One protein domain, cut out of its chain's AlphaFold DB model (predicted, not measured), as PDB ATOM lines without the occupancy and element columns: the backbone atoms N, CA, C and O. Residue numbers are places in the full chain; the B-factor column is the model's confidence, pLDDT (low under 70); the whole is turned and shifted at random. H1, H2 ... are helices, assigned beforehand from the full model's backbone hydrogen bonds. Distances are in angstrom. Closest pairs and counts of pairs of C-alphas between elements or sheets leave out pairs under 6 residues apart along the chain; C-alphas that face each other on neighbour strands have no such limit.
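AT A GLANCE: This is residues 347 to 476 of the 476 residues of the protein "CHAT domain-containing protein" of Betaproteobacteria bacterium (UniProt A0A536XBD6). The long helix H1 packs on the outside of a four-helix bundle, beside H2, while H2, H3, H5 and H4 stand round the bundle as a ring of four, each beside the next. The five helices run roughly along one long axis, and the ring is less tight between H2 and H4. The printed part has 130 residues with five named helices, in the order H1, H2, H3, H4, H5, and no named strand; the class is all helix. The whole is compact, with a radius of gyration of the C-alphas of 15.6 A, and elongated, spanning 51 by 32 by 24 A.

IN THESE COORDINATES: H1 and H5 are the longest helices by residues, 23 each. H1, residues 356 to 378, begins with C-alpha 356 at (200.399, 215.898, 321.801) and is 33.5 A long from first to last C-alpha. H5, residues 450 to 472, is 32.8 A long and ends with C-alpha 472 at (200.254, 236.332, 363.307). H2, residues 385 to 402, is 26.4 A long and begins with C-alpha 385 at (188.095, 232.832, 353.632). H3, residues 407 to 422, is 22.6 A long. H4, residues 427 to 445, is 25.8 A long and has a kink of 27 degrees near residue 434.

HOW THE PARTS SIT: H1 touches H2 as a hairpin, at a shallow tilt of 21 degrees, opposite ways; their closest C-alphas, those of Ala 376 and Ala 387, are 5.3 A apart. H1 is apart from H3, H4 and H5. H2 is the hub, touching three helices. H2 and H3 touch as a hairpin at a shallow tilt of 19 degrees, the closest C-alphas being those of Phe 385 and Ala 420, 4.8 A apart. H4 touches H2 with residues 433 to 440 alone, the same way at 4 degrees, a shallow tilt; C-alphas 389 and 433 are the closest, at 7.0 A. H5 touches H4 as a hairpin at a shallow tilt of 8 degrees, closest at the C-alphas of Gln 441 and Val 457, 5.5 A. H5 also touches H3, the same way at a shallow tilt of 25 degrees, with the C-alphas of Ala 418 and Ala 470 closest, 5.5 A apart. H3 and H4 are close but not clearly touching, and H2 and H5 are apart. H2, H3, H4 and H5 form an up and down bundle, each helix running against the one before it in the chain. In H1, H2, H3, H4 and H5 every O i to N i+4 pair is within hydrogen-bond range.

THE WHOLE: The two C-alphas farthest apart, those of Lys 356 and Pro 476, are 54.3 A apart. The printed part has no cut. The link from H1 to H2 is short, and the other three are tight. Mean pLDDT of the printed part is 83.4; it is under 70 at residues 348 to 353, 380 to 383, 424 to 425 and 471 to 476, the last being the chain's last residue.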
ATOM      1  N   PRO A 347     208.262 218.580 332.813       77.44
ATOM      2  CA  PRO A 347     209.139 217.808 331.958       77.44
ATOM      3  C   PRO A 347     210.214 217.126 332.805       77.44
ATOM      4  O   PRO A 347     210.863 217.757 333.634       77.44
ATOM      5  N   SER A 348     210.453 215.843 332.542       67.50
ATOM      6  CA  SER A 348     211.548 215.090 333.166       67.50
ATOM      7  C   SER A 348     212.935 215.512 332.661       67.50
ATOM      8  O   SER A 348     213.936 215.193 333.293       67.50
ATOM      9  N   SER A 349     213.017 216.243 331.541       62.06
ATOM     10  CA  SER A 349     214.251 216.871 331.059       62.06
ATOM     11  C   SER A 349     213.971 218.167 330.287       62.06
ATOM     12  O   SER A 349     213.011 218.261 329.520       62.06
ATOM     13  N   ALA A 350     214.841 219.170 330.453       57.09
ATOM     14  CA  ALA A 350     214.673 220.520 329.898       57.09
ATOM     15  C   ALA A 350     214.677 220.598 328.354       57.09
ATOM     16  O   ALA A 350     214.327 221.632 327.791       57.09
ATOM     17  N   ARG A 351     215.068 219.522 327.653       53.62
ATOM     18  CA  ARG A 351     215.304 219.510 326.196       53.62
ATOM     19  C   ARG A 351     214.219 218.818 325.359       53.62
ATOM     20  O   ARG A 351     214.387 218.696 324.148       53.62
ATOM     21  N   ARG A 352     213.105 218.353 325.942       58.28
ATOM     22  CA  ARG A 352     212.056 217.643 325.177       58.28
ATOM     23  C   ARG A 352     210.897 218.552 324.765       58.28
ATOM     24  O   ARG A 352     210.225 219.148 325.603       58.28
ATOM     25  N   ARG A 353     210.602 218.585 323.458       60.75
ATOM     26  CA  ARG A 353     209.395 219.223 322.904       60.75
ATOM     27  C   ARG A 353     208.142 218.548 323.483       60.75
ATOM     28  O   ARG A 353     208.068 217.320 323.507       60.75
ATOM     29  N   ARG A 354     207.147 219.334 323.925       70.50
ATOM     30  CA  ARG A 354     205.885 218.801 324.482       70.50
ATOM     31  C   ARG A 354     205.199 217.864 323.478       70.50
ATOM     32  O   ARG A 354     205.013 218.209 322.306       70.50
ATOM     33  N   THR A 355     204.796 216.684 323.946       79.62
ATOM     34  CA  THR A 355     204.018 215.711 323.162       79.62
ATOM     35  C   THR A 355     202.588 216.219 322.926       79.62
ATOM     36  O   THR A 355     202.145 217.165 323.578       79.62
ATOM     37  N   LYS A 356     201.835 215.595 322.002       81.94
ATOM     38  CA  LYS A 356     200.399 215.898 321.801       81.94
ATOM     39  C   LYS A 356     199.608 215.720 323.105       81.94
ATOM     40  O   LYS A 356     198.858 216.613 323.481       81.94
ATOM     41  N   ALA A 357     199.864 214.629 323.829       79.75
ATOM     42  CA  ALA A 357     199.284 214.370 325.148       79.75
ATOM     43  C   ALA A 357     199.672 215.441 326.184       79.75
ATOM     44  O   ALA A 357     198.827 215.896 326.944       79.75
ATOM     45  N   GLY A 358     200.927 215.906 326.173       78.56
ATOM     46  CA  GLY A 358     201.376 216.988 327.053       78.56
ATOM     47  C   GLY A 358     200.683 218.328 326.779       78.56
ATOM     48  O   GLY A 358     200.394 219.059 327.720       78.56
ATOM     49  N   ARG A 359     200.378 218.644 325.510       81.38
ATOM     50  CA  ARG A 359     199.579 219.832 325.155       81.38
ATOM     51  C   ARG A 359     198.124 219.704 325.599       81.38
ATOM     52  O   ARG A 359     197.596 220.648 326.167       81.38
ATOM     53  N   ALA A 360     197.506 218.542 325.385       85.38
ATOM     54  CA  ALA A 360     196.134 218.287 325.825       85.38
ATOM     55  C   ALA A 360     195.995 218.387 327.355       85.38
ATOM     56  O   ALA A 360     195.071 219.026 327.844       85.38
ATOM     57  N   ARG A 361     196.957 217.833 328.109       85.06
ATOM     58  CA  ARG A 361     197.012 217.976 329.571       85.06
ATOM     59  C   ARG A 361     197.111 219.439 329.999       85.06
ATOM     60  O   ARG A 361     196.399 219.842 330.907       85.06
ATOM     61  N   LEU A 362     197.975 220.230 329.357       85.06
ATOM     62  CA  LEU A 362     198.104 221.652 329.682       85.06
ATOM     63  C   LEU A 362     196.797 222.415 329.431       85.06
ATOM     64  O   LEU A 362     196.377 223.162 330.302       85.06
ATOM     65  N   ALA A 363     196.135 222.174 328.298       87.19
ATOM     66  CA  ALA A 363     194.848 222.797 327.996       87.19
ATOM     67  C   ALA A 363     193.770 222.429 329.035       87.19
ATOM     68  O   ALA A 363     193.031 223.296 329.486       87.19
ATOM     69  N   ALA A 364     193.724 221.165 329.474       89.81
ATOM     70  CA  ALA A 364     192.813 220.729 330.534       89.81
ATOM     71  C   ALA A 364     193.124 221.393 331.889       89.81
ATOM     72  O   ALA A 364     192.207 221.741 332.630       89.81
ATOM     73  N   ILE A 365     194.408 221.602 332.205       91.31
ATOM     74  CA  ILE A 365     194.831 222.342 333.402       91.31
ATOM     75  C   ILE A 365     194.371 223.798 333.320       91.31
ATOM     76  O   ILE A 365     193.787 224.302 334.274       91.31
ATOM     77  N   GLU A 366     194.617 224.469 332.195       90.00
ATOM     78  CA  GLU A 366     194.217 225.865 331.981       90.00
ATOM     79  C   GLU A 366     192.696 226.030 332.093       90.00
ATOM     80  O   GLU A 366     192.234 226.914 332.812       90.00
ATOM     81  N   GLN A 367     191.926 225.128 331.479       91.62
ATOM     82  CA  GLN A 367     190.468 225.112 331.584       91.62
ATOM     83  C   GLN A 367     189.993 224.910 333.029       91.62
ATOM     84  O   GLN A 367     189.109 225.629 333.489       91.62
ATOM     85  N   GLY A 368     190.577 223.956 333.761       91.94
ATOM     86  CA  GLY A 368     190.203 223.693 335.151       91.94
ATOM     87  C   GLY A 368     190.539 224.854 336.093       91.94
ATOM     88  O   GLY A 368     189.755 225.172 336.985       91.94
ATOM     89  N   LEU A 369     191.676 225.527 335.886       90.62
ATOM     90  CA  LEU A 369     192.045 226.716 336.661       90.62
ATOM     91  C   LEU A 369     191.099 227.888 336.383       90.62
ATOM     92  O   LEU A 369     190.752 228.620 337.310       90.62
ATOM     93  N   GLU A 370     190.664 228.059 335.133       89.94
ATOM     94  CA  GLU A 370     189.677 229.081 334.780       89.94
ATOM     95  C   GLU A 370     188.300 228.764 335.368       89.94
ATOM     96  O   GLU A 370     187.625 229.655 335.877       89.94
ATOM     97  N   GLN A 371     187.920 227.483 335.403       89.94
ATOM     98  CA  GLN A 371     186.705 227.041 336.077       89.94
ATOM     99  C   GLN A 371     186.722 227.430 337.566       89.94
ATOM    100  O   GLN A 371     185.770 228.052 338.034       89.94
ATOM    101  N   ILE A 372     187.811 227.139 338.293       87.31
ATOM    102  CA  ILE A 372     187.961 227.518 339.714       87.31
ATOM    103  C   ILE A 372     187.807 229.030 339.900       87.31
ATOM    104  O   ILE A 372     187.099 229.468 340.805       87.31
ATOM    105  N   LYS A 373     188.431 229.836 339.034       84.50
ATOM    106  CA  LYS A 373     188.310 231.300 339.090       84.50
ATOM    107  C   LYS A 373     186.891 231.783 338.834       84.50
ATOM    108  O   LYS A 373     186.414 232.647 339.562       84.50
ATOM    109  N   SER A 374     186.223 231.231 337.823       85.44
ATOM    110  CA  SER A 374     184.844 231.599 337.503       85.44
ATOM    111  C   SER A 374     183.921 231.339 338.686       85.44
ATOM    112  O   SER A 374     183.062 232.165 338.966       85.44
ATOM    113  N   ILE A 375     184.107 230.225 339.395       80.56
ATOM    114  CA  ILE A 375     183.315 229.891 340.581       80.56
ATOM    115  C   ILE A 375     183.651 230.823 341.740       80.56
ATOM    116  O   ILE A 375     182.739 231.384 342.343       80.56
ATOM    117  N   ALA A 376     184.937 231.052 342.016       77.81
ATOM    118  CA  ALA A 376     185.355 231.989 343.056       77.81
ATOM    119  C   ALA A 376     184.768 233.396 342.829       77.81
ATOM    120  O   ALA A 376     184.406 234.058 343.791       77.81
ATOM    121  N   ALA A 377     184.590 233.813 341.569       78.12
ATOM    122  CA  ALA A 377     183.943 235.077 341.214       78.12
ATOM    123  C   ALA A 377     182.414 235.095 341.419       78.12
ATOM    124  O   ALA A 377     181.839 236.174 341.554       78.12
ATOM    125  N   THR A 378     181.744 233.934 341.437       78.44
ATOM    126  CA  THR A 378     180.310 233.847 341.788       78.44
ATOM    127  C   THR A 378     180.064 233.988 343.287       78.44
ATOM    128  O   THR A 378     178.994 234.434 343.700       78.44
ATOM    129  N   ILE A 379     181.064 233.650 344.102       72.00
ATOM    130  CA  ILE A 379     181.042 233.902 345.537       72.00
ATOM    131  C   ILE A 379     181.369 235.383 345.725       72.00
ATOM    132  O   ILE A 379     182.332 235.895 345.157       72.00
ATOM    133  N   LYS A 380     180.547 236.106 346.492       62.03
ATOM    134  CA  LYS A 380     180.760 237.538 346.733       62.03
ATOM    135  C   LYS A 380     182.197 237.751 347.225       62.03
ATOM    136  O   LYS A 380     182.560 237.231 348.277       62.03
ATOM    137  N   VAL A 381     182.991 238.507 346.457       55.53
ATOM    138  CA  VAL A 381     184.401 238.783 346.770       55.53
ATOM    139  C   VAL A 381     184.491 239.288 348.202       55.53
ATOM    140  O   VAL A 381     183.868 240.293 348.562       55.53
ATOM    141  N   GLY A 382     185.239 238.552 349.018       56.69
ATOM    142  CA  GLY A 382     185.416 238.875 350.414       56.69
ATOM    143  C   GLY A 382     184.304 238.464 351.385       56.69
ATOM    144  O   GLY A 382     184.254 238.991 352.498       56.69
ATOM    145  N   ALA A 383     183.405 237.565 350.990       63.88
ATOM    146  CA  ALA A 383     182.397 237.003 351.886       63.88
ATOM    147  C   ALA A 383     182.918 235.839 352.747       63.88
ATOM    148  O   ALA A 383     182.370 235.618 353.822       63.88
ATOM    149  N   ASP A 384     183.944 235.114 352.290       74.38
ATOM    150  CA  ASP A 384     184.457 233.917 352.964       74.38
ATOM    151  C   ASP A 384     185.956 233.698 352.682       74.38
ATOM    152  O   ASP A 384     186.439 233.942 351.572       74.38
ATOM    153  N   PHE A 385     186.677 233.198 353.689       83.50
ATOM    154  CA  PHE A 385     188.095 232.832 353.632       83.50
ATOM    155  C   PHE A 385     188.400 231.893 352.456       83.50
ATOM    156  O   PHE A 385     189.389 232.085 351.740       83.50
ATOM    157  N   TRP A 386     187.561 230.874 352.236       83.44
ATOM    158  CA  TRP A 386     187.844 229.838 351.243       83.44
ATOM    159  C   TRP A 386     187.748 230.352 349.808       83.44
ATOM    160  O   TRP A 386     188.527 229.911 348.964       83.44
ATOM    161  N   ALA A 387     186.876 231.322 349.526       80.19
ATOM    162  CA  ALA A 387     186.775 231.941 348.204       80.19
ATOM    163  C   ALA A 387     188.060 232.692 347.815       80.19
ATOM    164  O   ALA A 387     188.599 232.511 346.713       80.19
ATOM    165  N   ASP A 388     188.601 233.479 348.746       83.88
ATOM    166  CA  ASP A 388     189.846 234.217 348.534       83.88
ATOM    167  C   ASP A 388     191.037 233.242 348.439       83.88
ATOM    168  O   ASP A 388     191.844 233.321 347.504       83.88
ATOM    169  N   ALA A 389     191.102 232.240 349.325       87.25
ATOM    170  CA  ALA A 389     192.127 231.196 349.279       87.25
ATOM    171  C   ALA A 389     192.097 230.394 347.963       87.25
ATOM    172  O   ALA A 389     193.152 230.069 347.412       87.25
ATOM    173  N   MET A 390     190.911 230.101 347.417       85.62
ATOM    174  CA  MET A 390     190.756 229.447 346.112       85.62
ATOM    175  C   MET A 390     191.318 230.297 344.972       85.62
ATOM    176  O   MET A 390     192.021 229.770 344.107       85.62
ATOM    177  N   THR A 391     191.078 231.610 344.991       87.75
ATOM    178  CA  THR A 391     191.634 232.540 343.993       87.75
ATOM    179  C   THR A 391     193.163 232.553 344.039       87.75
ATOM    180  O   THR A 391     193.821 232.452 342.996       87.75
ATOM    181  N   GLY A 392     193.738 232.596 345.246       90.75
ATOM    182  CA  GLY A 392     195.184 232.505 345.457       90.75
ATOM    183  C   GLY A 392     195.759 231.179 344.953       90.75
ATOM    184  O   GLY A 392     196.742 231.170 344.208       90.75
ATOM    185  N   ASN A 393     195.103 230.058 345.268       91.12
ATOM    186  CA  ASN A 393     195.522 228.726 344.826       91.12
ATOM    187  C   ASN A 393     195.445 228.568 343.299       91.12
ATOM    188  O   ASN A 393     196.321 227.942 342.701       91.12
ATOM    189  N   ALA A 394     194.447 229.162 342.639       90.69
ATOM    190  CA  ALA A 394     194.343 229.147 341.181       90.69
ATOM    191  C   ALA A 394     195.480 229.946 340.513       90.69
ATOM    192  O   ALA A 394     196.051 229.505 339.508       90.69
ATOM    193  N   LEU A 395     195.846 231.105 341.077       93.44
ATOM    194  CA  LEU A 395     197.000 231.884 340.618       93.44
ATOM    195  C   LEU A 395     198.312 231.117 340.832       93.44
ATOM    196  O   LEU A 395     199.125 231.024 339.907       93.44
ATOM    197  N   LEU A 396     198.479 230.494 341.999       95.50
ATOM    198  CA  LEU A 396     199.622 229.635 342.287       95.50
ATOM    199  C   LEU A 396     199.708 228.473 341.288       95.50
ATOM    200  O   LEU A 396     200.759 228.254 340.690       95.50
ATOM    201  N   GLY A 397     198.594 227.791 341.016       94.12
ATOM    202  CA  GLY A 397     198.507 226.731 340.009       94.12
ATOM    203  C   GLY A 397     198.942 227.194 338.614       94.12
ATOM    204  O   GLY A 397     199.710 226.498 337.947       94.12
ATOM    205  N   LYS A 398     198.546 228.403 338.192       92.94
ATOM    206  CA  LYS A 398     198.992 229.004 336.919       92.94
ATOM    207  C   LYS A 398     200.509 229.221 336.894       92.94
ATOM    208  O   LYS A 398     201.157 228.891 335.898       92.94
ATOM    209  N   CYS A 399     201.083 229.720 337.989       94.00
ATOM    210  CA  CYS A 399     202.531 229.893 338.127       94.00
ATOM    211  C   CYS A 399     203.268 228.545 338.076       94.00
ATOM    212  O   CYS A 399     204.275 228.400 337.378       94.00
ATOM    213  N   MET A 400     202.729 227.522 338.742       94.00
ATOM    214  CA  MET A 400     203.294 226.170 338.754       94.00
ATOM    215  C   MET A 400     203.183 225.467 337.395       94.00
ATOM    216  O   MET A 400     204.103 224.752 337.000       94.00
ATOM    217  N   ALA A 401     202.119 225.706 336.622       89.88
ATOM    218  CA  ALA A 401     201.969 225.169 335.265       89.88
ATOM    219  C   ALA A 401     203.056 225.684 334.297       89.88
ATOM    220  O   ALA A 401     203.492 224.952 333.398       89.88
ATOM    221  N   ARG A 402     203.532 226.921 334.505       88.50
ATOM    222  CA  ARG A 402     204.663 227.509 333.763       88.50
ATOM    223  C   ARG A 402     206.027 227.364 334.448       88.50
ATOM    224  O   ARG A 402     207.027 227.695 333.821       88.50
ATOM    225  N   GLN A 403     206.069 226.850 335.681       89.81
ATOM    226  CA  GLN A 403     207.275 226.706 336.515       89.81
ATOM    227  C   GLN A 403     208.019 228.027 336.746       89.81
ATOM    228  O   GLN A 403     209.248 228.072 336.711       89.81
ATOM    229  N   ALA A 404     207.267 229.109 336.935       90.50
ATOM    230  CA  ALA A 404     207.818 230.433 337.183       90.50
ATOM    231  C   ALA A 404     206.822 231.291 337.970       90.50
ATOM    232  O   ALA A 404     205.637 231.345 337.619       90.50
ATOM    233  N   ILE A 405     207.341 231.974 338.987       94.94
ATOM    234  CA  ILE A 405     206.666 233.014 339.763       94.94
ATOM    235  C   ILE A 405     207.422 234.315 339.473       94.94
ATOM    236  O   ILE A 405     208.635 234.366 339.661       94.94
ATOM    237  N   THR A 406     206.738 235.328 338.955       95.12
ATOM    238  CA  THR A 406     207.277 236.687 338.826       95.12
ATOM    239  C   THR A 406     207.019 237.476 340.107       95.12
ATOM    240  O   THR A 406     206.139 237.115 340.892       95.12
ATOM    241  N   ASP A 407     207.721 238.592 340.293       94.44
ATOM    242  CA  ASP A 407     207.492 239.484 341.439       94.44
ATOM    243  C   ASP A 407     206.039 239.981 341.495       94.44
ATOM    244  O   ASP A 407     205.442 240.045 342.566       94.44
ATOM    245  N   ALA A 408     205.435 240.245 340.330       96.25
ATOM    246  CA  ALA A 408     204.035 240.644 340.231       96.25
ATOM    247  C   ALA A 408     203.072 239.527 340.671       96.25
ATOM    248  O   ALA A 408     202.100 239.813 341.368       96.25
ATOM    249  N   ASP A 409     203.331 238.260 340.306       95.69
ATOM    250  CA  ASP A 409     202.487 237.164 340.802       95.69
ATOM    251  C   ASP A 409     202.652 236.988 342.310       95.69
ATOM    252  O   ASP A 409     201.677 236.713 343.006       95.69
ATOM    253  N   LEU A 410     203.889 237.094 342.808       95.25
ATOM    254  CA  LEU A 410     204.201 236.900 344.217       95.25
ATOM    255  C   LEU A 410     203.480 237.944 345.068       95.25
ATOM    256  O   LEU A 410     202.813 237.580 346.033       95.25
ATOM    257  N   GLU A 411     203.549 239.212 344.669       95.38
ATOM    258  CA  GLU A 411     202.859 240.305 345.350       95.38
ATOM    259  C   GLU A 411     201.336 240.136 345.299       95.38
ATOM    260  O   GLU A 411     200.650 240.260 346.316       95.38
ATOM    261  N   GLN A 412     200.796 239.738 344.144       95.06
ATOM    262  CA  GLN A 412     199.368 239.468 344.010       95.06
ATOM    263  C   GLN A 412     198.914 238.305 344.909       95.06
ATOM    264  O   GLN A 412     197.893 238.418 345.585       95.06
ATOM    265  N   MET A 413     199.665 237.199 344.959       95.06
ATOM    266  CA  MET A 413     199.350 236.061 345.833       95.06
ATOM    267  C   MET A 413     199.430 236.440 347.314       95.06
ATOM    268  O   MET A 413     198.549 236.052 348.079       95.06
ATOM    269  N   ARG A 414     200.444 237.215 347.723       94.06
ATOM    270  CA  ARG A 414     200.564 237.717 349.102       94.06
ATOM    271  C   ARG A 414     199.359 238.560 349.492       94.06
ATOM    272  O   ARG A 414     198.769 238.310 350.538       94.06
ATOM    273  N   SER A 415     198.953 239.491 348.628       91.56
ATOM    274  CA  SER A 415     197.768 240.323 348.856       91.56
ATOM    275  C   SER A 415     196.496 239.482 348.999       91.56
ATOM    276  O   SER A 415     195.741 239.667 349.952       91.56
ATOM    277  N   ILE A 416     196.278 238.507 348.106       90.50
ATOM    278  CA  ILE A 416     195.099 237.630 348.159       90.50
ATOM    279  C   ILE A 416     195.059 236.836 349.468       90.50
ATOM    280  O   ILE A 416     194.036 236.844 350.148       90.50
ATOM    281  N   TYR A 417     196.154 236.173 349.851       90.31
ATOM    282  CA  TYR A 417     196.158 235.361 351.070       90.31
ATOM    283  C   TYR A 417     196.112 236.197 352.352       90.31
ATOM    284  O   TYR A 417     195.478 235.769 353.313       90.31
ATOM    285  N   ALA A 418     196.731 237.381 352.375       86.56
ATOM    286  CA  ALA A 418     196.619 238.297 353.507       86.56
ATOM    287  C   ALA A 418     195.172 238.780 353.689       86.56
ATOM    288  O   ALA A 418     194.647 238.757 354.800       86.56
ATOM    289  N   ASN A 419     194.492 239.131 352.594       84.62
ATOM    290  CA  ASN A 419     193.076 239.495 352.628       84.62
ATOM    291  C   ASN A 419     192.187 238.320 353.054       84.62
ATOM    292  O   ASN A 419     191.263 238.527 353.835       84.62
ATOM    293  N   ALA A 420     192.484 237.100 352.590       83.88
ATOM    294  CA  ALA A 420     191.779 235.898 353.029       83.88
ATOM    295  C   ALA A 420     191.903 235.719 354.548       83.88
ATOM    296  O   ALA A 420     190.901 235.512 355.228       83.88
ATOM    297  N   ALA A 421     193.124 235.854 355.083       79.81
ATOM    298  CA  ALA A 421     193.402 235.743 356.511       79.81
ATOM    299  C   ALA A 421     192.532 236.718 357.325       79.81
ATOM    300  O   ALA A 421     191.777 236.278 358.189       79.81
ATOM    301  N   LEU A 422     192.511 238.007 356.955       77.81
ATOM    302  CA  LEU A 422     191.713 239.051 357.622       77.81
ATOM    303  C   LEU A 422     190.197 238.772 357.683       77.81
ATOM    304  O   LEU A 422     189.499 239.391 358.482       77.81
ATOM    305  N   ARG A 423     189.667 237.859 356.860       74.75
ATOM    306  CA  ARG A 423     188.228 237.551 356.772       74.75
ATOM    307  C   ARG A 423     187.793 236.327 357.584       74.75
ATOM    308  O   ARG A 423     186.699 235.817 357.363       74.75
ATOM    309  N   GLY A 424     188.613 235.873 358.536       66.31
ATOM    310  CA  GLY A 424     188.225 234.835 359.502       66.31
ATOM    311  C   GLY A 424     188.812 233.449 359.235       66.31
ATOM    312  O   GLY A 424     188.171 232.440 359.525       66.31
ATOM    313  N   GLY A 425     190.029 233.371 358.688       67.62
ATOM    314  CA  GLY A 425     190.751 232.101 358.595       67.62
ATOM    315  C   GLY A 425     191.262 231.629 359.960       67.62
ATOM    316  O   GLY A 425     192.088 232.308 360.563       67.62
ATOM    317  N   SER A 426     190.832 230.449 360.423       70.75
ATOM    318  CA  SER A 426     191.446 229.790 361.586       70.75
ATOM    319  C   SER A 426     192.917 229.453 361.334       70.75
ATOM    320  O   SER A 426     193.349 229.331 360.180       70.75
ATOM    321  N   VAL A 427     193.683 229.199 362.402       75.00
ATOM    322  CA  VAL A 427     195.048 228.645 362.298       75.00
ATOM    323  C   VAL A 427     195.061 227.395 361.407       75.00
ATOM    324  O   VAL A 427     195.929 227.248 360.544       75.00
ATOM    325  N   ARG A 428     194.062 226.513 361.539       80.31
ATOM    326  CA  ARG A 428     193.914 225.307 360.711       80.31
ATOM    327  C   ARG A 428     193.574 225.620 359.249       80.31
ATOM    328  O   ARG A 428     194.104 224.964 358.341       80.31
ATOM    329  N   SER A 429     192.711 226.599 358.998       81.62
ATOM    330  CA  SER A 429     192.360 227.038 357.642       81.62
ATOM    331  C   SER A 429     193.583 227.609 356.922       81.62
ATOM    332  O   SER A 429     193.912 227.180 355.812       81.62
ATOM    333  N   LEU A 430     194.345 228.473 357.596       83.06
ATOM    334  CA  LEU A 430     195.607 229.023 357.094       83.06
ATOM    335  C   LEU A 430     196.663 227.934 356.889       83.06
ATOM    336  O   LEU A 430     197.355 227.927 355.869       83.06
ATOM    337  N   ARG A 431     196.721 226.938 357.781       85.38
ATOM    338  CA  ARG A 431     197.572 225.756 357.601       85.38
ATOM    339  C   ARG A 431     197.234 224.976 356.334       85.38
ATOM    340  O   ARG A 431     198.116 224.429 355.690       85.38
ATOM    341  N   SER A 432     195.968 224.939 355.928       88.50
ATOM    342  CA  SER A 432     195.577 224.264 354.684       88.50
ATOM    343  C   SER A 432     196.080 225.007 353.435       88.50
ATOM    344  O   SER A 432     196.430 224.361 352.444       88.50
ATOM    345  N   VAL A 433     196.194 226.341 353.495       90.94
ATOM    346  CA  VAL A 433     196.848 227.155 352.454       90.94
ATOM    347  C   VAL A 433     198.356 226.901 352.442       90.94
ATOM    348  O   VAL A 433     198.925 226.597 351.390       90.94
ATOM    349  N   THR A 434     199.012 226.956 353.604       92.06
ATOM    350  CA  THR A 434     200.461 226.719 353.683       92.06
ATOM    351  C   THR A 434     200.835 225.282 353.316       92.06
ATOM    352  O   THR A 434     201.847 225.089 352.649       92.06
ATOM    353  N   ASP A 435     200.001 224.282 353.619       92.50
ATOM    354  CA  ASP A 435     200.162 222.892 353.167       92.50
ATOM    355  C   ASP A 435     200.120 222.779 351.633       92.50
ATOM    356  O   ASP A 435     200.862 221.998 351.033       92.50
ATOM    357  N   HIS A 436     199.270 223.566 350.965       95.12
ATOM    358  CA  HIS A 436     199.221 223.601 349.503       95.12
ATOM    359  C   HIS A 436     200.488 224.234 348.901       95.12
ATOM    360  O   HIS A 436     201.022 223.719 347.916       95.12
ATOM    361  N   ILE A 437     201.037 225.273 349.536       95.69
ATOM    362  CA  ILE A 437     202.333 225.856 349.152       95.69
ATOM    363  C   ILE A 437     203.471 224.851 349.401       95.69
ATOM    364  O   ILE A 437     204.273 224.604 348.499       95.69
ATOM    365  N   ARG A 438     203.503 224.200 350.574       95.69
ATOM    366  CA  ARG A 438     204.491 223.162 350.935       95.69
ATOM    367  C   ARG A 438     204.477 221.986 349.969       95.69
ATOM    368  O   ARG A 438     205.538 221.455 349.655       95.69
ATOM    369  N   PHE A 439     203.306 221.602 349.460       97.12
ATOM    370  CA  PHE A 439     203.202 220.600 348.402       97.12
ATOM    371  C   PHE A 439     204.009 221.007 347.166       97.12
ATOM    372  O   PHE A 439     204.879 220.253 346.730       97.12
ATOM    373  N   PHE A 440     203.796 222.211 346.632       96.69
ATOM    374  CA  PHE A 440     204.565 222.667 345.475       96.69
ATOM    375  C   PHE A 440     206.045 222.882 345.789       96.69
ATOM    376  O   PHE A 440     206.871 222.586 344.932       96.69
ATOM    377  N   GLN A 441     206.402 223.305 347.008       94.56
ATOM    378  CA  GLN A 441     207.804 223.387 347.441       94.56
ATOM    379  C   GLN A 441     208.486 222.020 347.400       94.56
ATOM    380  O   GLN A 441     209.572 221.894 346.841       94.56
ATOM    381  N   ALA A 442     207.835 220.988 347.943       94.69
ATOM    382  CA  ALA A 442     208.344 219.619 347.932       94.69
ATOM    383  C   ALA A 442     208.544 219.100 346.500       94.69
ATOM    384  O   ALA A 442     209.516 218.402 346.211       94.69
ATOM    385  N   MET A 443     207.632 219.449 345.586       94.69
ATOM    386  CA  MET A 443     207.736 219.054 344.181       94.69
ATOM    387  C   MET A 443     208.813 219.851 343.439       94.69
ATOM    388  O   MET A 443     209.550 219.272 342.642       94.69
ATOM    389  N   ALA A 444     208.930 221.155 343.702       92.19
ATOM    390  CA  ALA A 444     209.955 222.024 343.125       92.19
ATOM    391  C   ALA A 444     211.363 221.583 343.551       92.19
ATOM    392  O   ALA A 444     212.259 221.499 342.714       92.19
ATOM    393  N   ASP A 445     211.540 221.199 344.820       88.12
ATOM    394  CA  ASP A 445     212.798 220.653 345.340       88.12
ATOM    395  C   ASP A 445     213.242 219.379 344.599       88.12
ATOM    396  O   ASP A 445     214.432 219.112 344.441       88.12
ATOM    397  N   ALA A 446     212.292 218.619 344.061       84.69
ATOM    398  CA  ALA A 446     212.560 217.433 343.262       84.69
ATOM    399  C   ALA A 446     212.847 217.703 341.770       84.69
ATOM    400  O   ALA A 446     213.028 216.753 341.002       84.69
ATOM    401  N   MET A 447     212.863 218.963 341.322       84.06
ATOM    402  CA  MET A 447     213.121 219.298 339.921       84.06
ATOM    403  C   MET A 447     214.590 219.083 339.537       84.06
ATOM    404  O   MET A 447     215.511 219.464 340.250       84.06
ATOM    405  N   ALA A 448     214.811 218.561 338.330       71.25
ATOM    406  CA  ALA A 448     216.147 218.258 337.814       71.25
ATOM    407  C   ALA A 448     216.964 219.485 337.351       71.25
ATOM    408  O   ALA A 448     218.111 219.324 336.953       71.25
ATOM    409  N   THR A 449     216.386 220.695 337.307       74.06
ATOM    410  CA  THR A 449     217.050 221.907 336.774       74.06
ATOM    411  C   THR A 449     217.407 222.868 337.917       74.06
ATOM    412  O   THR A 449     216.510 223.602 338.334       74.06
ATOM    413  N   PRO A 450     218.672 222.918 338.395       73.81
ATOM    414  CA  PRO A 450     219.047 223.610 339.637       73.81
ATOM    415  C   PRO A 450     218.616 225.082 339.701       73.81
ATOM    416  O   PRO A 450     217.816 225.442 340.550       73.81
ATOM    417  N   ASN A 451     218.985 225.912 338.717       73.81
ATOM    418  CA  ASN A 451     218.650 227.345 338.756       73.81
ATOM    419  C   ASN A 451     217.134 227.628 338.775       73.81
ATOM    420  O   ASN A 451     216.691 228.598 339.380       73.81
ATOM    421  N   ARG A 452     216.326 226.797 338.095       76.94
ATOM    422  CA  ARG A 452     214.856 226.932 338.120       76.94
ATOM    423  C   ARG A 452     214.262 226.397 339.415       76.94
ATOM    424  O   ARG A 452     213.293 226.966 339.902       76.94
ATOM    425  N   LYS A 453     214.834 225.313 339.945       83.19
ATOM    426  CA  LYS A 453     214.485 224.743 341.246       83.19
ATOM    427  C   LYS A 453     214.677 225.794 342.339       83.19
ATOM    428  O   LYS A 453     213.714 226.098 343.031       83.19
ATOM    429  N   ASP A 454     215.872 226.367 342.452       85.44
ATOM    430  CA  ASP A 454     216.234 227.232 343.579       85.44
ATOM    431  C   ASP A 454     215.385 228.508 343.604       85.44
ATOM    432  O   ASP A 454     214.811 228.846 344.637       85.44
ATOM    433  N   ALA A 455     215.194 229.147 342.443       88.25
ATOM    434  CA  ALA A 455     214.321 230.314 342.326       88.25
ATOM    435  C   ALA A 455     212.869 229.997 342.729       88.25
ATOM    436  O   ALA A 455     212.255 230.746 343.485       88.25
ATOM    437  N   LEU A 456     212.317 228.871 342.260       91.75
ATOM    438  CA  LEU A 456     210.934 228.492 342.557       91.75
ATOM    439  C   LEU A 456     210.745 228.125 344.034       91.75
ATOM    440  O   LEU A 456     209.760 228.538 344.645       91.75
ATOM    441  N   VAL A 457     211.684 227.364 344.606       91.31
ATOM    442  CA  VAL A 457     211.679 226.981 346.025       91.31
ATOM    443  C   VAL A 457     211.724 228.223 346.912       91.31
ATOM    444  O   VAL A 457     210.931 228.308 347.854       91.31
ATOM    445  N   GLU A 458     212.573 229.200 346.586       92.25
ATOM    446  CA  GLU A 458     212.710 230.428 347.369       92.25
ATOM    447  C   GLU A 458     211.464 231.319 347.274       92.25
ATOM    448  O   GLU A 458     210.933 231.745 348.300       92.25
ATOM    449  N   SER A 459     210.902 231.521 346.073       95.25
ATOM    450  CA  SER A 459     209.646 232.272 345.918       95.25
ATOM    451  C   SER A 459     208.488 231.630 346.690       95.25
ATOM    452  O   SER A 459     207.716 232.326 347.349       95.25
ATOM    453  N   LEU A 460     208.369 230.299 346.649       95.56
ATOM    454  CA  LEU A 460     207.337 229.573 347.392       95.56
ATOM    455  C   LEU A 460     207.560 229.641 348.911       95.56
ATOM    456  O   LEU A 460     206.593 229.737 349.666       95.56
ATOM    457  N   LYS A 461     208.818 229.609 349.369       93.94
ATOM    458  CA  LYS A 461     209.170 229.775 350.786       93.94
ATOM    459  C   LYS A 461     208.788 231.160 351.283       93.94
ATOM    460  O   LYS A 461     208.079 231.261 352.280       93.94
ATOM    461  N   SER A 462     209.152 232.189 350.530       94.75
ATOM    462  CA  SER A 462     208.786 233.567 350.837       94.75
ATOM    463  C   SER A 462     207.266 233.775 350.862       94.75
ATOM    464  O   SER A 462     206.738 234.451 351.747       94.75
ATOM    465  N   LEU A 463     206.531 233.152 349.934       94.94
ATOM    466  CA  LEU A 463     205.067 233.176 349.946       94.94
ATOM    467  C   LEU A 463     204.501 232.517 351.212       94.94
ATOM    468  O   LEU A 463     203.650 233.103 351.875       94.94
ATOM    469  N   ARG A 464     204.994 231.327 351.582       93.31
ATOM    470  CA  ARG A 464     204.578 230.604 352.797       93.31
ATOM    471  C   ARG A 464     204.801 231.428 354.066       93.31
ATOM    472  O   ARG A 464     203.923 231.482 354.926       93.31
ATOM    473  N   GLU A 465     205.970 232.047 354.187       91.88
ATOM    474  CA  GLU A 465     206.326 232.893 355.330       91.88
ATOM    475  C   GLU A 465     205.411 234.114 355.422       91.88
ATOM    476  O   GLU A 465     204.921 234.421 356.504       91.88
ATOM    477  N   SER A 466     205.076 234.741 354.290       90.38
ATOM    478  CA  SER A 466     204.126 235.856 354.249       90.38
ATOM    479  C   SER A 466     202.716 235.457 354.694       90.38
ATOM    480  O   SER A 466     202.110 236.188 355.473       90.38
ATOM    481  N   VAL A 467     202.210 234.289 354.277       87.81
ATOM    482  CA  VAL A 467     200.904 233.776 354.742       87.81
ATOM    483  C   VAL A 467     200.921 233.511 356.250       87.81
ATOM    484  O   VAL A 467     199.969 233.839 356.953       87.81
ATOM    485  N   THR A 468     202.021 232.955 356.759       84.12
ATOM    486  CA  THR A 468     202.188 232.674 358.194       84.12
ATOM    487  C   THR A 468     202.288 233.968 359.009       84.12
ATOM    488  O   THR A 468     201.692 234.075 360.076       84.12
ATOM    489  N   ALA A 469     202.993 234.978 358.497       83.25
ATOM    490  CA  ALA A 469     203.104 236.287 359.135       83.25
ATOM    491  C   ALA A 469     201.772 237.047 359.130       83.25
ATOM    492  O   ALA A 469     201.412 237.649 360.138       83.25
ATOM    493  N   ALA A 470     201.011 236.975 358.032       76.62
ATOM    494  CA  ALA A 470     199.671 237.551 357.962       76.62
ATOM    495  C   ALA A 470     198.755 236.956 359.041       76.62
ATOM    496  O   ALA A 470     198.030 237.707 359.681       76.62
ATOM    497  N   ALA A 471     198.858 235.648 359.307       67.94
ATOM    498  CA  ALA A 471     198.141 234.977 360.394       67.94
ATOM    499  C   ALA A 471     198.495 235.538 361.783       67.94
ATOM    500  O   ALA A 471     197.623 235.723 362.625       67.94
ATOM    501  N   ALA A 472     199.780 235.809 362.027       66.88
ATOM    502  CA  ALA A 472     200.254 236.332 363.307       66.88
ATOM    503  C   ALA A 472     199.846 237.797 363.540       66.88
ATOM    504  O   ALA A 472     199.691 238.214 364.682       66.88
ATOM    505  N   ALA A 473     199.657 238.569 362.469       64.38
ATOM    506  CA  ALA A 473     199.262 239.974 362.533       64.38
ATOM    507  C   ALA A 473     197.747 240.190 362.725       64.38
ATOM    508  O   ALA A 473     197.305 241.336 362.798       64.38
ATOM    509  N   MET A 474     196.944 239.119 362.782       60.28
ATOM    510  CA  MET A 474     195.479 239.192 362.746       60.28
ATOM    511  C   MET A 474     194.790 239.769 363.992       60.28
ATOM    512  O   MET A 474     193.582 239.930 363.901       60.28
ATOM    513  N   ASN A 475     195.486 240.103 365.089       45.88
ATOM    514  CA  ASN A 475     195.028 241.027 366.150       45.88
ATOM    515  C   ASN A 475     196.145 241.249 367.205       45.88
ATOM    516  O   ASN A 475     196.689 240.255 367.687       45.88
ATOM    517  N   PRO A 476     196.501 242.497 367.579       38.12
ATOM    518  CA  PRO A 476     197.240 242.790 368.813       38.12
ATOM    519  C   PRO A 476     196.384 242.648 370.081       38.12
ATOM    520  O   PRO A 476     195.151 242.868 370.002       38.12
TER     521      PRO A 476